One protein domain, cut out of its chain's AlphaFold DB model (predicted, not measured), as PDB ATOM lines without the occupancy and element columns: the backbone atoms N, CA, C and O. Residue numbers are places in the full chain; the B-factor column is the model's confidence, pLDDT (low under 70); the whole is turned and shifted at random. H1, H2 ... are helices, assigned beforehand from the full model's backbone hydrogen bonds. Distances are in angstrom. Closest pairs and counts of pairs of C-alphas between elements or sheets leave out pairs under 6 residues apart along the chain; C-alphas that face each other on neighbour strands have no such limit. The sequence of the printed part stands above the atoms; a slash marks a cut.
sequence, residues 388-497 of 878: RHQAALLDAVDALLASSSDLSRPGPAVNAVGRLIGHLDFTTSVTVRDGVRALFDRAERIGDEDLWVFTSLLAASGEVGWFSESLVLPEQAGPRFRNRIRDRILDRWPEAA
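This is residues 388 to 497 of the 878 residues of an uncharacterized protein of Phycisphaerales bacterium (UniProt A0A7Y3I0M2). Five helices make a rounded, compact body: H5, H3, H1 and H2 stand side by side, each next to the one named before it, and curve round in an arc. H4 closes the arc into a ring, crossing H2 steeply and leaving a looser join to H5. The 110 printed residues include five named helices, H1 to H5 in chain order, and no named strand; the class is all helix. The radius of gyration of the C-alphas is 12.7 A, and the spans are 38 by 30 by 24 A.

Find C-alpha 478 at (24.699, -9.769, 7.585); from there H5, the longest helix, runs 21.2 A to residue 492. H3 holds residues 430 to 441, 16.5 A. Look for H1 from C-alpha 388 at (37.102, 19.097, 12.376) to residue 401, 19.9 A. H2 holds residues 412 to 421, 14.4 A, and H4 residues 448 to 461, 19.9 A.

Start at H5, which touches H3 at the C-alphas of Phe 440 and Arg 486, their closest, 6.3 A apart, at a shallow tilt of 15 degrees, opposite ways. H3 touches H1, closest at the C-alphas of Ala 391 and Thr 431, 6.3 A. H1 and H2 form a helical hairpin, closest at the C-alphas of Val 397 and Val 417, 6.1 A. H2 touches H4 at a steep tilt of 57 degrees, closest at the C-alphas of Gly 418 and Leu 457, 6.4 A. H4 and H5 are close but not clearly touching, with C-alphas 448 and 478 the closest at 7.0 A. H5 is apart from H1 and H2. In all five helices every O i to N i+4 pair is within hydrogen-bond range.

The farthest C-alphas, of Ser 404 and Ala 497, are 37.8 A apart. The printed part has no cut. The link from H4 to H5, residues 462 to 477, is long. Look for pLDDT under 70 at residues 462 to 463, 465 and 495 to 497.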
ATOM      1  N   ARG A 388      36.563  19.308  13.737       83.50
ATOM      2  CA  ARG A 388      37.102  19.097  12.376       83.50
ATOM      3  C   ARG A 388      38.176  18.017  12.381       83.50
ATOM      4  O   ARG A 388      38.121  17.109  11.567       83.50
ATOM      5  N   HIS A 389      39.068  18.067  13.371       88.06
ATOM      6  CA  HIS A 389      40.088  17.040  13.559       88.06
ATOM      7  C   HIS A 389      39.463  15.643  13.697       88.06
ATOM      8  O   HIS A 389      39.870  14.708  13.019       88.06
ATOM      9  N   GLN A 390      38.415  15.513  14.515       91.25
ATOM     10  CA  GLN A 390      37.704  14.245  14.696       91.25
ATOM     11  C   GLN A 390      36.986  13.775  13.418       91.25
ATOM     12  O   GLN A 390      36.947  12.576  13.161       91.25
ATOM     13  N   ALA A 391      36.456  14.691  12.597       89.94
ATOM     14  CA  ALA A 391      35.889  14.349  11.289       89.94
ATOM     15  C   ALA A 391      36.960  13.811  10.324       89.94
ATOM     16  O   ALA A 391      36.767  12.751   9.744       89.94
ATOM     17  N   ALA A 392      38.113  14.479  10.226       90.75
ATOM     18  CA  ALA A 392      39.207  14.043   9.359       90.75
ATOM     19  C   ALA A 392      39.757  12.662   9.759       90.75
ATOM     20  O   ALA A 392      40.025  11.823   8.901       90.75
ATOM     21  N   LEU A 393      39.884  12.389  11.064       93.31
ATOM     22  CA  LEU A 393      40.272  11.064  11.560       93.31
ATOM     23  C   LEU A 393      39.247   9.983  11.179       93.31
ATOM     24  O   LEU A 393      39.637   8.872  10.829       93.31
ATOM     25  N   LEU A 394      37.948  10.296  11.227       93.50
ATOM     26  CA  LEU A 394      36.899   9.373  10.789       93.50
ATOM     27  C   LEU A 394      36.918   9.142   9.281       93.50
ATOM     28  O   LEU A 394      36.734   8.003   8.865       93.50
ATOM     29  N   ASP A 395      37.165  10.176   8.479       91.50
ATOM     30  CA  ASP A 395      37.310  10.039   7.028       91.50
ATOM     31  C   ASP A 395      38.513   9.145   6.683       91.50
ATOM     32  O   ASP A 395      38.432   8.318   5.777       91.50
ATOM     33  N   ALA A 396      39.606   9.234   7.453       93.88
ATOM     34  CA  ALA A 396      40.750   8.326   7.336       93.88
ATOM     35  C   ALA A 396      40.407   6.875   7.698       93.88
ATOM     36  O   ALA A 396      40.806   5.954   6.983       93.88
ATOM     37  N   VAL A 397      39.639   6.658   8.771       94.44
ATOM     38  CA  VAL A 397      39.141   5.321   9.126       94.44
ATOM     39  C   VAL A 397      38.210   4.782   8.037       94.44
ATOM     40  O   VAL A 397      38.370   3.638   7.627       94.44
ATOM     41  N   ASP A 398      37.284   5.592   7.525       93.44
ATOM     42  CA  ASP A 398      36.381   5.224   6.427       93.44
ATOM     43  C   ASP A 398      37.154   4.824   5.164       93.44
ATOM     44  O   ASP A 398      36.877   3.778   4.584       93.44
ATOM     45  N   ALA A 399      38.170   5.601   4.777       92.19
ATOM     46  CA  ALA A 399      39.008   5.302   3.619       92.19
ATOM     47  C   ALA A 399      39.788   3.986   3.779       92.19
ATOM     48  O   ALA A 399      39.879   3.215   2.825       92.19
ATOM     49  N   LEU A 400      40.314   3.697   4.976       92.94
ATOM     50  CA  LEU A 400      41.006   2.436   5.267       92.94
ATOM     51  C   LEU A 400      40.050   1.238   5.247       92.94
ATOM     52  O   LEU A 400      40.383   0.208   4.662       92.94
ATOM     53  N   LEU A 401      38.864   1.379   5.846       91.94
ATOM     54  CA  LEU A 401      37.836   0.332   5.880       91.94
ATOM     55  C   LEU A 401      37.204   0.065   4.509       91.94
ATOM     56  O   LEU A 401      36.735  -1.038   4.264       91.94
ATOM     57  N   ALA A 402      37.168   1.065   3.627       90.50
ATOM     58  CA  ALA A 402      36.697   0.926   2.250       90.50
ATOM     59  C   ALA A 402      37.816   0.536   1.262       90.50
ATOM     60  O   ALA A 402      37.558   0.407   0.062       90.50
ATOM     61  N   SER A 403      39.060   0.399   1.735       89.19
ATOM     62  CA  SER A 403      40.205   0.047   0.896       89.19
ATOM     63  C   SER A 403      40.194  -1.433   0.506       89.19
ATOM     64  O   SER A 403      39.488  -2.249   1.087       89.19
ATOM     65  N   SER A 404      41.025  -1.803  -0.470       83.38
ATOM     66  CA  SER A 404      41.209  -3.211  -0.863       83.38
ATOM     67  C   SER A 404      42.154  -4.006   0.057       83.38
ATOM     68  O   SER A 404      42.487  -5.152  -0.251       83.38
ATOM     69  N   SER A 405      42.602  -3.411   1.167       85.31
ATOM     70  CA  SER A 405      43.559  -4.021   2.098       85.31
ATOM     71  C   SER A 405      42.903  -5.126   2.931       85.31
ATOM     72  O   SER A 405      41.811  -4.944   3.459       85.31
ATOM     73  N   ASP A 406      43.587  -6.258   3.118       84.75
ATOM     74  CA  ASP A 406      43.113  -7.351   3.983       84.75
ATOM     75  C   ASP A 406      43.308  -6.986   5.468       84.75
ATOM     76  O   ASP A 406      44.299  -7.363   6.098       84.75
ATOM     77  N   LEU A 407      42.343  -6.254   6.042       86.19
ATOM     78  CA  LEU A 407      42.336  -5.838   7.454       86.19
ATOM     79  C   LEU A 407      42.189  -7.003   8.432       86.19
ATOM     80  O   LEU A 407      42.384  -6.871   9.643       86.19
ATOM     81  N   SER A 408      41.845  -8.173   7.915       82.69
ATOM     82  CA  SER A 408      41.779  -9.380   8.700       82.69
ATOM     83  C   SER A 408      43.195  -9.710   9.224       82.69
ATOM     84  O   SER A 408      43.398 -10.053  10.393       82.69
ATOM     85  N   ARG A 409      44.249  -9.577   8.422       82.56
ATOM     86  CA  ARG A 409      45.598  -9.991   8.842       82.56
ATOM     87  C   ARG A 409      46.327  -8.858   9.569       82.56
ATOM     88  O   ARG A 409      46.172  -7.701   9.200       82.56
ATOM     89  N   PRO A 410      47.157  -9.160  10.590       81.31
ATOM     90  CA  PRO A 410      48.065  -8.160  11.138       81.31
ATOM     91  C   PRO A 410      48.919  -7.574  10.011       81.31
ATOM     92  O   PRO A 410      49.553  -8.325   9.268       81.31
ATOM     93  N   GLY A 411      48.929  -6.250   9.893       85.56
ATOM     94  CA  GLY A 411      49.602  -5.569   8.796       85.56
ATOM     95  C   GLY A 411      49.546  -4.044   8.904       85.56
ATOM     96  O   GLY A 411      48.966  -3.512   9.861       85.56
ATOM     97  N   PRO A 412      50.159  -3.335   7.940       87.38
ATOM     98  CA  PRO A 412      50.231  -1.881   7.925       87.38
ATOM     99  C   PRO A 412      48.892  -1.165   8.048       87.38
ATOM    100  O   PRO A 412      48.761  -0.289   8.907       87.38
ATOM    101  N   ALA A 413      47.888  -1.590   7.281       89.06
ATOM    102  CA  ALA A 413      46.556  -0.998   7.323       89.06
ATOM    103  C   ALA A 413      45.866  -1.158   8.693       89.06
ATOM    104  O   ALA A 413      45.321  -0.195   9.231       89.06
ATOM    105  N   VAL A 414      45.968  -2.333   9.327       88.81
ATOM    106  CA  VAL A 414      45.406  -2.576  10.671       88.81
ATOM    107  C   VAL A 414      46.104  -1.731  11.737       88.81
ATOM    108  O   VAL A 414      45.441  -1.162  12.604       88.81
ATOM    109  N   ASN A 415      47.433  -1.602  11.661       89.12
ATOM    110  CA  ASN A 415      48.190  -0.733  12.564       89.12
ATOM    111  C   ASN A 415      47.765   0.736  12.413       89.12
ATOM    112  O   ASN A 415      47.707   1.455  13.413       89.12
ATOM    113  N   ALA A 416      47.444   1.178  11.191       89.75
ATOM    114  CA  ALA A 416      46.941   2.524  10.938       89.75
ATOM    115  C   ALA A 416      45.538   2.756  11.494       89.75
ATOM    116  O   ALA A 416      45.324   3.752  12.185       89.75
ATOM    117  N   VAL A 417      44.618   1.804  11.317       91.19
ATOM    118  CA  VAL A 417      43.292   1.866  11.952       91.19
ATOM    119  C   VAL A 417      43.421   1.920  13.477       91.19
ATOM    120  O   VAL A 417      42.801   2.771  14.113       91.19
ATOM    121  N   GLY A 418      44.265   1.078  14.079       89.00
ATOM    122  CA  GLY A 418      44.495   1.101  15.525       89.00
ATOM    123  C   GLY A 418      45.100   2.421  16.019       89.00
ATOM    124  O   GLY A 418      44.649   2.976  17.021       89.00
ATOM    125  N   ARG A 419      46.064   2.993  15.285       89.12
ATOM    126  CA  ARG A 419      46.631   4.321  15.582       89.12
ATOM    127  C   ARG A 419      45.577   5.434  15.520       89.12
ATOM    128  O   ARG A 419      45.567   6.291  16.399       89.12
ATOM    129  N   LEU A 420      44.684   5.411  14.528       91.44
ATOM    130  CA  LEU A 420      43.598   6.388  14.384       91.44
ATOM    131  C   LEU A 420      42.554   6.258  15.499       91.44
ATOM    132  O   LEU A 420      42.129   7.272  16.050       91.44
ATOM    133  N   ILE A 421      42.187   5.027  15.874       90.31
ATOM    134  CA  ILE A 421      41.253   4.755  16.977       90.31
ATOM    135  C   ILE A 421      41.740   5.395  18.281       90.31
ATOM    136  O   ILE A 421      40.944   6.045  18.953       90.31
ATOM    137  N   GLY A 422      43.035   5.310  18.602       86.50
ATOM    138  CA  GLY A 422      43.596   5.939  19.811       86.50
ATOM    139  C   GLY A 422      43.553   7.477  19.825       86.50
ATOM    140  O   GLY A 422      43.828   8.108  20.843       86.50
ATOM    141  N   HIS A 423      43.219   8.117  18.700       87.81
ATOM    142  CA  HIS A 423      43.049   9.570  18.600       87.81
ATOM    143  C   HIS A 423      41.579  10.012  18.493       87.81
ATOM    144  O   HIS A 423      41.291  11.212  18.591       87.81
ATOM    145  N   LEU A 424      40.646   9.073  18.322       90.00
ATOM    146  CA  LEU A 424      39.217   9.355  18.253       90.00
ATOM    147  C   LEU A 424      38.606   9.477  19.656       90.00
ATOM    148  O   LEU A 424      38.839   8.657  20.541       90.00
ATOM    149  N   ASP A 425      37.770  10.494  19.858       87.38
ATOM    150  CA  ASP A 425      37.042  10.684  21.112       87.38
ATOM    151  C   ASP A 425      35.673   9.991  21.072       87.38
ATOM    152  O   ASP A 425      34.657  10.572  20.684       87.38
ATOM    153  N   PHE A 426      35.646   8.747  21.545       85.25
ATOM    154  CA  PHE A 426      34.435   7.932  21.683       85.25
ATOM    155  C   PHE A 426      33.560   8.299  22.894       85.25
ATOM    156  O   PHE A 426      32.630   7.561  23.223       85.25
ATOM    157  N   THR A 427      33.854   9.397  23.598       79.19
ATOM    158  CA  THR A 427      33.127   9.796  24.812       79.19
ATOM    159  C   THR A 427      32.343  11.087  24.635       79.19
ATOM    160  O   THR A 427      31.154  11.100  24.944       79.19
ATOM    161  N   THR A 428      32.960  12.157  24.122       76.00
ATOM    162  CA  THR A 428      32.306  13.478  24.057       76.00
ATOM    163  C   THR A 428      31.998  13.955  22.639       76.00
ATOM    164  O   THR A 428      31.143  14.823  22.450       76.00
ATOM    165  N   SER A 429      32.631  13.370  21.617       81.44
ATOM    166  CA  SER A 429      32.469  13.828  20.237       81.44
ATOM    167  C   SER A 429      31.214  13.261  19.568       81.44
ATOM    168  O   SER A 429      31.163  12.104  19.147       81.44
ATOM    169  N   VAL A 430      30.213  14.125  19.366       85.69
ATOM    170  CA  VAL A 430      29.023  13.821  18.545       85.69
ATOM    171  C   VAL A 430      29.418  13.477  17.106       85.69
ATOM    172  O   VAL A 430      28.818  12.610  16.486       85.69
ATOM    173  N   THR A 431      30.478  14.104  16.587       88.75
ATOM    174  CA  THR A 431      30.983  13.813  15.237       88.75
ATOM    175  C   THR A 431      31.519  12.388  15.131       88.75
ATOM    176  O   THR A 431      31.246  11.729  14.135       88.75
ATOM    177  N   VAL A 432      32.183  11.878  16.177       90.50
ATOM    178  CA  VAL A 432      32.616  10.471  16.231       90.50
ATOM    179  C   VAL A 432      31.421   9.530  16.299       90.50
ATOM    180  O   VAL A 432      31.375   8.562  15.545       90.50
ATOM    181  N   ARG A 433      30.413   9.842  17.123       90.06
ATOM    182  CA  ARG A 433      29.170   9.057  17.206       90.06
ATOM    183  C   ARG A 433      28.471   8.935  15.849       90.06
ATOM    184  O   ARG A 433      28.150   7.829  15.414       90.06
ATOM    185  N   ASP A 434      28.246  10.067  15.186       89.94
ATOM    186  CA  ASP A 434      27.549  10.124  13.900       89.94
ATOM    187  C   ASP A 434      28.379   9.494  12.774       89.94
ATOM    188  O   ASP A 434      27.834   8.798  11.918       89.94
ATOM    189  N   GLY A 435      29.702   9.675  12.792       89.88
ATOM    190  CA  GLY A 435      30.595   9.037  11.829       89.88
ATOM    191  C   GLY A 435      30.637   7.521  11.997       89.88
ATOM    192  O   GLY A 435      30.473   6.807  11.014       89.88
ATOM    193  N   VAL A 436      30.734   7.008  13.230       91.38
ATOM    194  CA  VAL A 436      30.650   5.559  13.482       91.38
ATOM    195  C   VAL A 436      29.307   5.010  13.016       91.38
ATOM    196  O   VAL A 436      29.285   3.995  12.329       91.38
ATOM    197  N   ARG A 437      28.187   5.695  13.285       92.81
ATOM    198  CA  ARG A 437      26.885   5.317  12.710       92.81
ATOM    199  C   ARG A 437      26.949   5.208  11.183       92.81
ATOM    200  O   ARG A 437      26.495   4.207  10.633       92.81
ATOM    201  N   ALA A 438      27.538   6.199  10.515       91.44
ATOM    202  CA  ALA A 438      27.663   6.212   9.062       91.44
ATOM    203  C   ALA A 438      28.507   5.042   8.521       91.44
ATOM    204  O   ALA A 438      28.155   4.492   7.476       91.44
ATOM    205  N   LEU A 439      29.552   4.597   9.235       92.25
ATOM    206  CA  LEU A 439      30.323   3.398   8.862       92.25
ATOM    207  C   LEU A 439      29.429   2.144   8.819       92.25
ATOM    208  O   LEU A 439      29.492   1.342   7.884       92.25
ATOM    209  N   PHE A 440      28.529   1.988   9.795       90.38
ATOM    210  CA  PHE A 440      27.571   0.878   9.809       90.38
ATOM    211  C   PHE A 440      26.496   1.000   8.721       90.38
ATOM    212  O   PHE A 440      26.019  -0.027   8.246       90.38
ATOM    213  N   ASP A 441      26.150   2.207   8.280       89.31
ATOM    214  CA  ASP A 441      25.127   2.422   7.249       89.31
ATOM    215  C   ASP A 441      25.650   2.149   5.821       89.31
ATOM    216  O   ASP A 441      24.879   1.793   4.928       89.31
ATOM    217  N   ARG A 442      26.967   2.240   5.592       86.81
ATOM    218  CA  ARG A 442      27.619   2.053   4.278       86.81
ATOM    219  C   ARG A 442      27.942   0.589   3.956       86.81
ATOM    220  O   ARG A 442      29.079   0.246   3.635       86.81
ATOM    221  N   ALA A 443      26.936  -0.284   4.008       80.69
ATOM    222  CA  ALA A 443      27.111  -1.724   3.772       80.69
ATOM    223  C   ALA A 443      27.605  -2.094   2.362       80.69
ATOM    224  O   ALA A 443      28.169  -3.165   2.173       80.69
ATOM    225  N   GLU A 444      27.422  -1.211   1.379       81.75
ATOM    226  CA  GLU A 444      27.883  -1.418  -0.001       81.75
ATOM    227  C   GLU A 444      29.380  -1.125  -0.198       81.75
ATOM    228  O   GLU A 444      29.959  -1.579  -1.179       81.75
ATOM    229  N   ARG A 445      29.999  -0.353   0.709       86.62
ATOM    230  CA  ARG A 445      31.416   0.049   0.624       86.62
ATOM    231  C   ARG A 445      32.299  -0.622   1.666       86.62
ATOM    232  O   ARG A 445      33.458  -0.869   1.377       86.62
ATOM    233  N   ILE A 446      31.758  -0.887   2.854       88.44
ATOM    234  CA  ILE A 446      32.503  -1.471   3.971       88.44
ATOM    235  C   ILE A 446      31.937  -2.858   4.259       88.44
ATOM    236  O   ILE A 446      30.756  -2.974   4.622       88.44
ATOM    237  N   GLY A 447      32.778  -3.883   4.127       87.12
ATOM    238  CA  GLY A 447      32.420  -5.270   4.396       87.12
ATOM    239  C   GLY A 447      32.131  -5.536   5.875       87.12
ATOM    240  O   GLY A 447      32.530  -4.786   6.769       87.12
ATOM    241  N   ASP A 448      31.421  -6.631   6.155       88.38
ATOM    242  CA  ASP A 448      31.177  -7.069   7.536       88.38
ATOM    243  C   ASP A 448      32.483  -7.518   8.226       88.38
ATOM    244  O   ASP A 448      32.631  -7.341   9.435       88.38
ATOM    245  N   GLU A 449      33.452  -8.024   7.455       88.31
ATOM    246  CA  GLU A 449      34.784  -8.406   7.937       88.31
ATOM    247  C   GLU A 449      35.593  -7.188   8.420       88.31
ATOM    248  O   GLU A 449      36.150  -7.214   9.521       88.31
ATOM    249  N   ASP A 450      35.574  -6.082   7.673       89.88
ATOM    250  CA  ASP A 450      36.277  -4.842   8.031       89.88
ATOM    251  C   ASP A 450      35.664  -4.184   9.274       89.88
ATOM    252  O   ASP A 450      36.372  -3.720  10.173       89.88
ATOM    253  N   LEU A 451      34.330  -4.209   9.392       90.31
ATOM    254  CA  LEU A 451      33.644  -3.748  10.602       90.31
ATOM    255  C   LEU A 451      33.882  -4.658  11.806       90.31
ATOM    256  O   LEU A 451      33.936  -4.171  12.942       90.31
ATOM    257  N   TRP A 452      34.020  -5.967  11.599       90.31
ATOM    258  CA  TRP A 452      34.430  -6.870  12.667       90.31
ATOM    259  C   TRP A 452      35.835  -6.521  13.163       90.31
ATOM    260  O   TRP A 452      36.051  -6.460  14.377       90.31
ATOM    261  N   VAL A 453      36.772  -6.220  12.259       89.88
ATOM    262  CA  VAL A 453      38.120  -5.765  12.629       89.88
ATOM    263  C   VAL A 453      38.045  -4.455  13.410       89.88
ATOM    264  O   VAL A 453      38.558  -4.391  14.526       89.88
ATOM    265  N   PHE A 454      37.335  -3.448  12.899       91.75
ATOM    266  CA  PHE A 454      37.152  -2.163  13.577       91.75
ATOM    267  C   PHE A 454      36.559  -2.314  14.985       91.75
ATOM    268  O   PHE A 454      37.114  -1.805  15.959       91.75
ATOM    269  N   THR A 455      35.460  -3.064  15.124       90.88
ATOM    270  CA  THR A 455      34.816  -3.268  16.430       90.88
ATOM    271  C   THR A 455      35.666  -4.118  17.378       90.88
ATOM    272  O   THR A 455      35.652  -3.880  18.585       90.88
ATOM    273  N   SER A 456      36.470  -5.050  16.855       88.25
ATOM    274  CA  SER A 456      37.455  -5.798  17.647       88.25
ATOM    275  C   SER A 456      38.588  -4.906  18.157       88.25
ATOM    276  O   SER A 456      39.010  -5.064  19.300       88.25
ATOM    277  N   LEU A 457      39.073  -3.962  17.343       87.38
ATOM    278  CA  LEU A 457      40.107  -3.004  17.748       87.38
ATOM    279  C   LEU A 457      39.600  -2.049  18.826       87.38
ATOM    280  O   LEU A 457      40.321  -1.785  19.787       87.38
ATOM    281  N   LEU A 458      38.350  -1.590  18.723       87.56
ATOM    282  CA  LEU A 458      37.722  -0.784  19.774       87.56
ATOM    283  C   LEU A 458      37.697  -1.522  21.113       87.56
ATOM    284  O   LEU A 458      38.133  -0.964  22.119       87.56
ATOM    285  N   ALA A 459      37.263  -2.786  21.115       84.50
ATOM    286  CA  ALA A 459      37.256  -3.616  22.318       84.50
ATOM    287  C   ALA A 459      38.676  -3.871  22.865       84.50
ATOM    288  O   ALA A 459      38.882  -3.828  24.075       84.50
ATOM    289  N   ALA A 460      39.659  -4.097  21.985       81.44
ATOM    290  CA  ALA A 460      41.043  -4.374  22.368       81.44
ATOM    291  C   ALA A 460      41.817  -3.139  22.865       81.44
ATOM    292  O   ALA A 460      42.778  -3.296  23.615       81.44
ATOM    293  N   SER A 461      41.420  -1.924  22.465       78.38
ATOM    294  CA  SER A 461      42.101  -0.682  22.866       78.38
ATOM    295  C   SER A 461      42.121  -0.477  24.384       78.38
ATOM    296  O   SER A 461      43.073   0.078  24.923       78.38
ATOM    297  N   GLY A 462      41.060  -0.899  25.083       68.19
ATOM    298  CA  GLY A 462      40.854  -0.625  26.509       68.19
ATOM    299  C   GLY A 462      40.632   0.857  26.857       68.19
ATOM    300  O   GLY A 462      40.277   1.160  27.995       68.19
ATOM    301  N   GLU A 463      40.798   1.779  25.903       67.00
ATOM    302  CA  GLU A 463      40.601   3.223  26.084       67.00
ATOM    303  C   GLU A 463      39.110   3.598  26.074       67.00
ATOM    304  O   GLU A 463      38.680   4.515  26.777       67.00
ATOM    305  N   VAL A 464      38.291   2.841  25.334       75.62
ATOM    306  CA  VAL A 464      36.839   3.040  25.246       75.62
ATOM    307  C   VAL A 464      36.126   2.199  26.308       75.62
ATOM    308  O   VAL A 464      35.542   1.160  26.020       75.62
ATOM    309  N   GLY A 465      36.157   2.655  27.563       68.94
ATOM    310  CA  GLY A 465      35.690   1.874  28.721       68.94
ATOM    311  C   GLY A 465      34.215   1.430  28.714       68.94
ATOM    312  O   GLY A 465      33.846   0.547  29.485       68.94
ATOM    313  N   TRP A 466      33.359   2.012  27.866       79.19
ATOM    314  CA  TRP A 466      31.959   1.591  27.697       79.19
ATOM    315  C   TRP A 466      31.765   0.538  26.591       79.19
ATOM    316  O   TRP A 466      30.717  -0.114  26.532       79.19
ATOM    317  N   PHE A 467      32.757   0.356  25.715       81.44
ATOM    318  CA  PHE A 467      32.702  -0.588  24.608       81.44
ATOM    319  C   PHE A 467      33.206  -1.956  25.080       81.44
ATOM    320  O   PHE A 467      34.355  -2.101  25.482       81.44
ATOM    321  N   SER A 468      32.343  -2.974  25.057       79.00
ATOM    322  CA  SER A 468      32.689  -4.328  25.512       79.00
ATOM    323  C   SER A 468      32.661  -5.340  24.372       79.00
ATOM    324  O   SER A 468      32.052  -5.094  23.332       79.00
ATOM    325  N   GLU A 469      33.249  -6.522  24.587       80.31
ATOM    326  CA  GLU A 469      33.257  -7.625  23.608       80.31
ATOM    327  C   GLU A 469      31.848  -8.005  23.115       80.31
ATOM    328  O   GLU A 469      31.674  -8.450  21.985       80.31
ATOM    329  N   SER A 470      30.808  -7.751  23.923       78.25
ATOM    330  CA  SER A 470      29.402  -7.963  23.541       78.25
ATOM    331  C   SER A 470      28.900  -7.072  22.392       78.25
ATOM    332  O   SER A 470      27.836  -7.344  21.832       78.25
ATOM    333  N   LEU A 471      29.632  -6.002  22.065       84.56
ATOM    334  CA  LEU A 471      29.343  -5.063  20.979       84.56
ATOM    335  C   LEU A 471      30.198  -5.315  19.727       84.56
ATOM    336  O   LEU A 471      30.055  -4.592  18.742       84.56
ATOM    337  N   VAL A 472      31.066  -6.329  19.749       87.06
ATOM    338  CA  VAL A 472      31.872  -6.714  18.588       87.06
ATOM    339  C   VAL A 472      30.973  -7.359  17.536       87.06
ATOM    340  O   VAL A 472      30.189  -8.266  17.830       87.06
ATOM    341  N   LEU A 473      31.071  -6.874  16.298       87.69
ATOM    342  CA  LEU A 473      30.328  -7.422  15.168       87.69
ATOM    343  C   LEU A 473      30.937  -8.778  14.769       87.69
ATOM    344  O   LEU A 473      32.142  -8.839  14.597       87.69
ATOM    345  N   PRO A 474      30.167  -9.860  14.586       83.50
ATOM    346  CA  PRO A 474      30.694 -11.104  14.026       83.50
ATOM    347  C   PRO A 474      31.205 -10.932  12.588       83.50
ATOM    348  O   PRO A 474      30.618 -10.183  11.814       83.50
ATOM    349  N   GLU A 475      32.218 -11.719  12.210       82.31
ATOM    350  CA  GLU A 475      32.866 -11.734  10.880       82.31
ATOM    351  C   GLU A 475      31.873 -11.865   9.701       82.31
ATOM    352  O   GLU A 475      32.125 -11.356   8.615       82.31
ATOM    353  N   GLN A 476      30.713 -12.504   9.913       81.00
ATOM    354  CA  GLN A 476      29.645 -12.668   8.913       81.00
ATOM    355  C   GLN A 476      28.265 -12.352   9.512       81.00
ATOM    356  O   GLN A 476      27.397 -13.215   9.650       81.00
ATOM    357  N   ALA A 477      28.069 -11.107   9.942       77.25
ATOM    358  CA  ALA A 477      26.866 -10.682  10.653       77.25
ATOM    359  C   ALA A 477      25.619 -10.537   9.749       77.25
ATOM    360  O   ALA A 477      24.494 -10.815  10.181       77.25
ATOM    361  N   GLY A 478      25.789 -10.107   8.497       79.88
ATOM    362  CA  GLY A 478      24.699  -9.769   7.585       79.88
ATOM    363  C   GLY A 478      23.948  -8.477   7.975       79.88
ATOM    364  O   GLY A 478      24.022  -8.007   9.120       79.88
ATOM    365  N   PRO A 479      23.132  -7.895   7.069       84.19
ATOM    366  CA  PRO A 479      22.620  -6.523   7.220       84.19
ATOM    367  C   PRO A 479      21.748  -6.288   8.463       84.19
ATOM    368  O   PRO A 479      21.818  -5.247   9.114       84.19
ATOM    369  N   ARG A 480      20.915  -7.272   8.833       82.31
ATOM    370  CA  ARG A 480      20.025  -7.158  10.003       82.31
ATOM    371  C   ARG A 480      20.791  -7.188  11.323       82.31
ATOM    372  O   ARG A 480      20.402  -6.503  12.265       82.31
ATOM    373  N   PHE A 481      21.842  -7.999  11.427       82.69
ATOM    374  CA  PHE A 481      22.649  -8.068  12.644       82.69
ATOM    375  C   PHE A 481      23.542  -6.832  12.766       82.69
ATOM    376  O   PHE A 481      23.604  -6.253  13.847       82.69
ATOM    377  N   ARG A 482      24.125  -6.370  11.651       87.62
ATOM    378  CA  ARG A 482      24.868  -5.105  11.559       87.62
ATOM    379  C   ARG A 482      24.063  -3.922  12.100       87.62
ATOM    380  O   ARG A 482      24.537  -3.232  12.998       87.62
ATOM    381  N   ASN A 483      22.814  -3.762  11.658       87.69
ATOM    382  CA  ASN A 483      21.918  -2.712  12.163       87.69
ATOM    383  C   ASN A 483      21.618  -2.860  13.663       87.69
ATOM    384  O   ASN A 483      21.674  -1.880  14.394       87.69
ATOM    385  N   ARG A 484      21.369  -4.085  14.150       86.56
ATOM    386  CA  ARG A 484      21.143  -4.325  15.589       86.56
ATOM    387  C   ARG A 484      22.355  -3.957  16.446       86.56
ATOM    388  O   ARG A 484      22.174  -3.429  17.539       86.56
ATOM    389  N   ILE A 485      23.570  -4.260  15.989       86.25
ATOM    390  CA  ILE A 485      24.800  -3.891  16.704       86.25
ATOM    391  C   ILE A 485      25.023  -2.382  16.652       86.25
ATOM    392  O   ILE A 485      25.290  -1.802  17.698       86.25
ATOM    393  N   ARG A 486      24.828  -1.740  15.494       90.94
ATOM    394  CA  ARG A 486      24.853  -0.275  15.366       90.94
ATOM    395  C   ARG A 486      23.925   0.381  16.386       90.94
ATOM    396  O   ARG A 486      24.367   1.246  17.132       90.94
ATOM    397  N   ASP A 487      22.668  -0.053  16.448       88.00
ATOM    398  CA  ASP A 487      21.676   0.535  17.352       88.00
ATOM    399  C   ASP A 487      22.084   0.322  18.822       88.00
ATOM    400  O   ASP A 487      22.122   1.276  19.590       88.00
ATOM    401  N   ARG A 488      22.561  -0.877  19.195       84.06
ATOM    402  CA  ARG A 488      23.104  -1.145  20.544       84.06
ATOM    403  C   ARG A 488      24.335  -0.305  20.892       84.06
ATOM    404  O   ARG A 488      24.497   0.074  22.050       84.06
ATOM    405  N   ILE A 489      25.218  -0.060  19.924       85.38
ATOM    406  CA  ILE A 489      26.383   0.817  20.091       85.38
ATOM    407  C   ILE A 489      25.904   2.250  20.339       85.38
ATOM    408  O   ILE A 489      26.406   2.897  21.250       85.38
ATOM    409  N   LEU A 490      24.919   2.732  19.580       86.50
ATOM    410  CA  LEU A 490      24.376   4.087  19.718       86.50
ATOM    411  C   LEU A 490      23.557   4.294  20.995       86.50
ATOM    412  O   LEU A 490      23.575   5.412  21.515       86.50
ATOM    413  N   ASP A 491      22.890   3.248  21.485       82.50
ATOM    414  CA  ASP A 491      22.157   3.226  22.756       82.50
ATOM    415  C   ASP A 491      23.103   3.234  23.962       82.50
ATOM    416  O   ASP A 491      22.804   3.824  24.997       82.50
ATOM    417  N   ARG A 492      24.255   2.558  23.849       80.69
ATOM    418  CA  ARG A 492      25.297   2.547  24.889       80.69
ATOM    419  C   ARG A 492      26.287   3.698  24.770       80.69
ATOM    420  O   ARG A 492      27.096   3.878  25.682       80.69
ATOM    421  N   TRP A 493      26.242   4.446  23.669       83.19
ATOM    422  CA  TRP A 493      27.105   5.598  23.469       83.19
ATOM    423  C   TRP A 493      26.833   6.600  24.590       83.19
ATOM    424  O   TRP A 493      25.670   6.960  24.786       83.19
ATOM    425  N   PRO A 494      27.859   7.064  25.325       73.75
ATOM    426  CA  PRO A 494      27.668   8.069  26.354       73.75
ATOM    427  C   PRO A 494      26.953   9.264  25.733       73.75
ATOM    428  O   PRO A 494      27.477   9.875  24.801       73.75
ATOM    429  N   GLU A 495      25.734   9.570  26.181       57.62
ATOM    430  CA  GLU A 495      25.052  10.763  25.696       57.62
ATOM    431  C   GLU A 495      25.993  11.942  25.933       57.62
ATOM    432  O   GLU A 495      26.455  12.158  27.058       57.62
ATOM    433  N   ALA A 496      26.345  12.641  24.850       47.81
ATOM    434  CA  ALA A 496      27.129  13.860  24.903       47.81
ATOM    435  C   ALA A 496      26.295  14.883  25.679       47.81
ATOM    436  O   ALA A 496      25.502  15.624  25.101       47.81
ATOM    437  N   ALA A 497      26.407  14.839  27.003       38.22
ATOM    438  CA  ALA A 497      25.712  15.721  27.907       38.22
ATOM    439  C   ALA A 497      26.164  17.145  27.586       38.22
ATOM    440  O   ALA A 497      27.282  17.538  27.906       38.22
TER     441      ALA A 497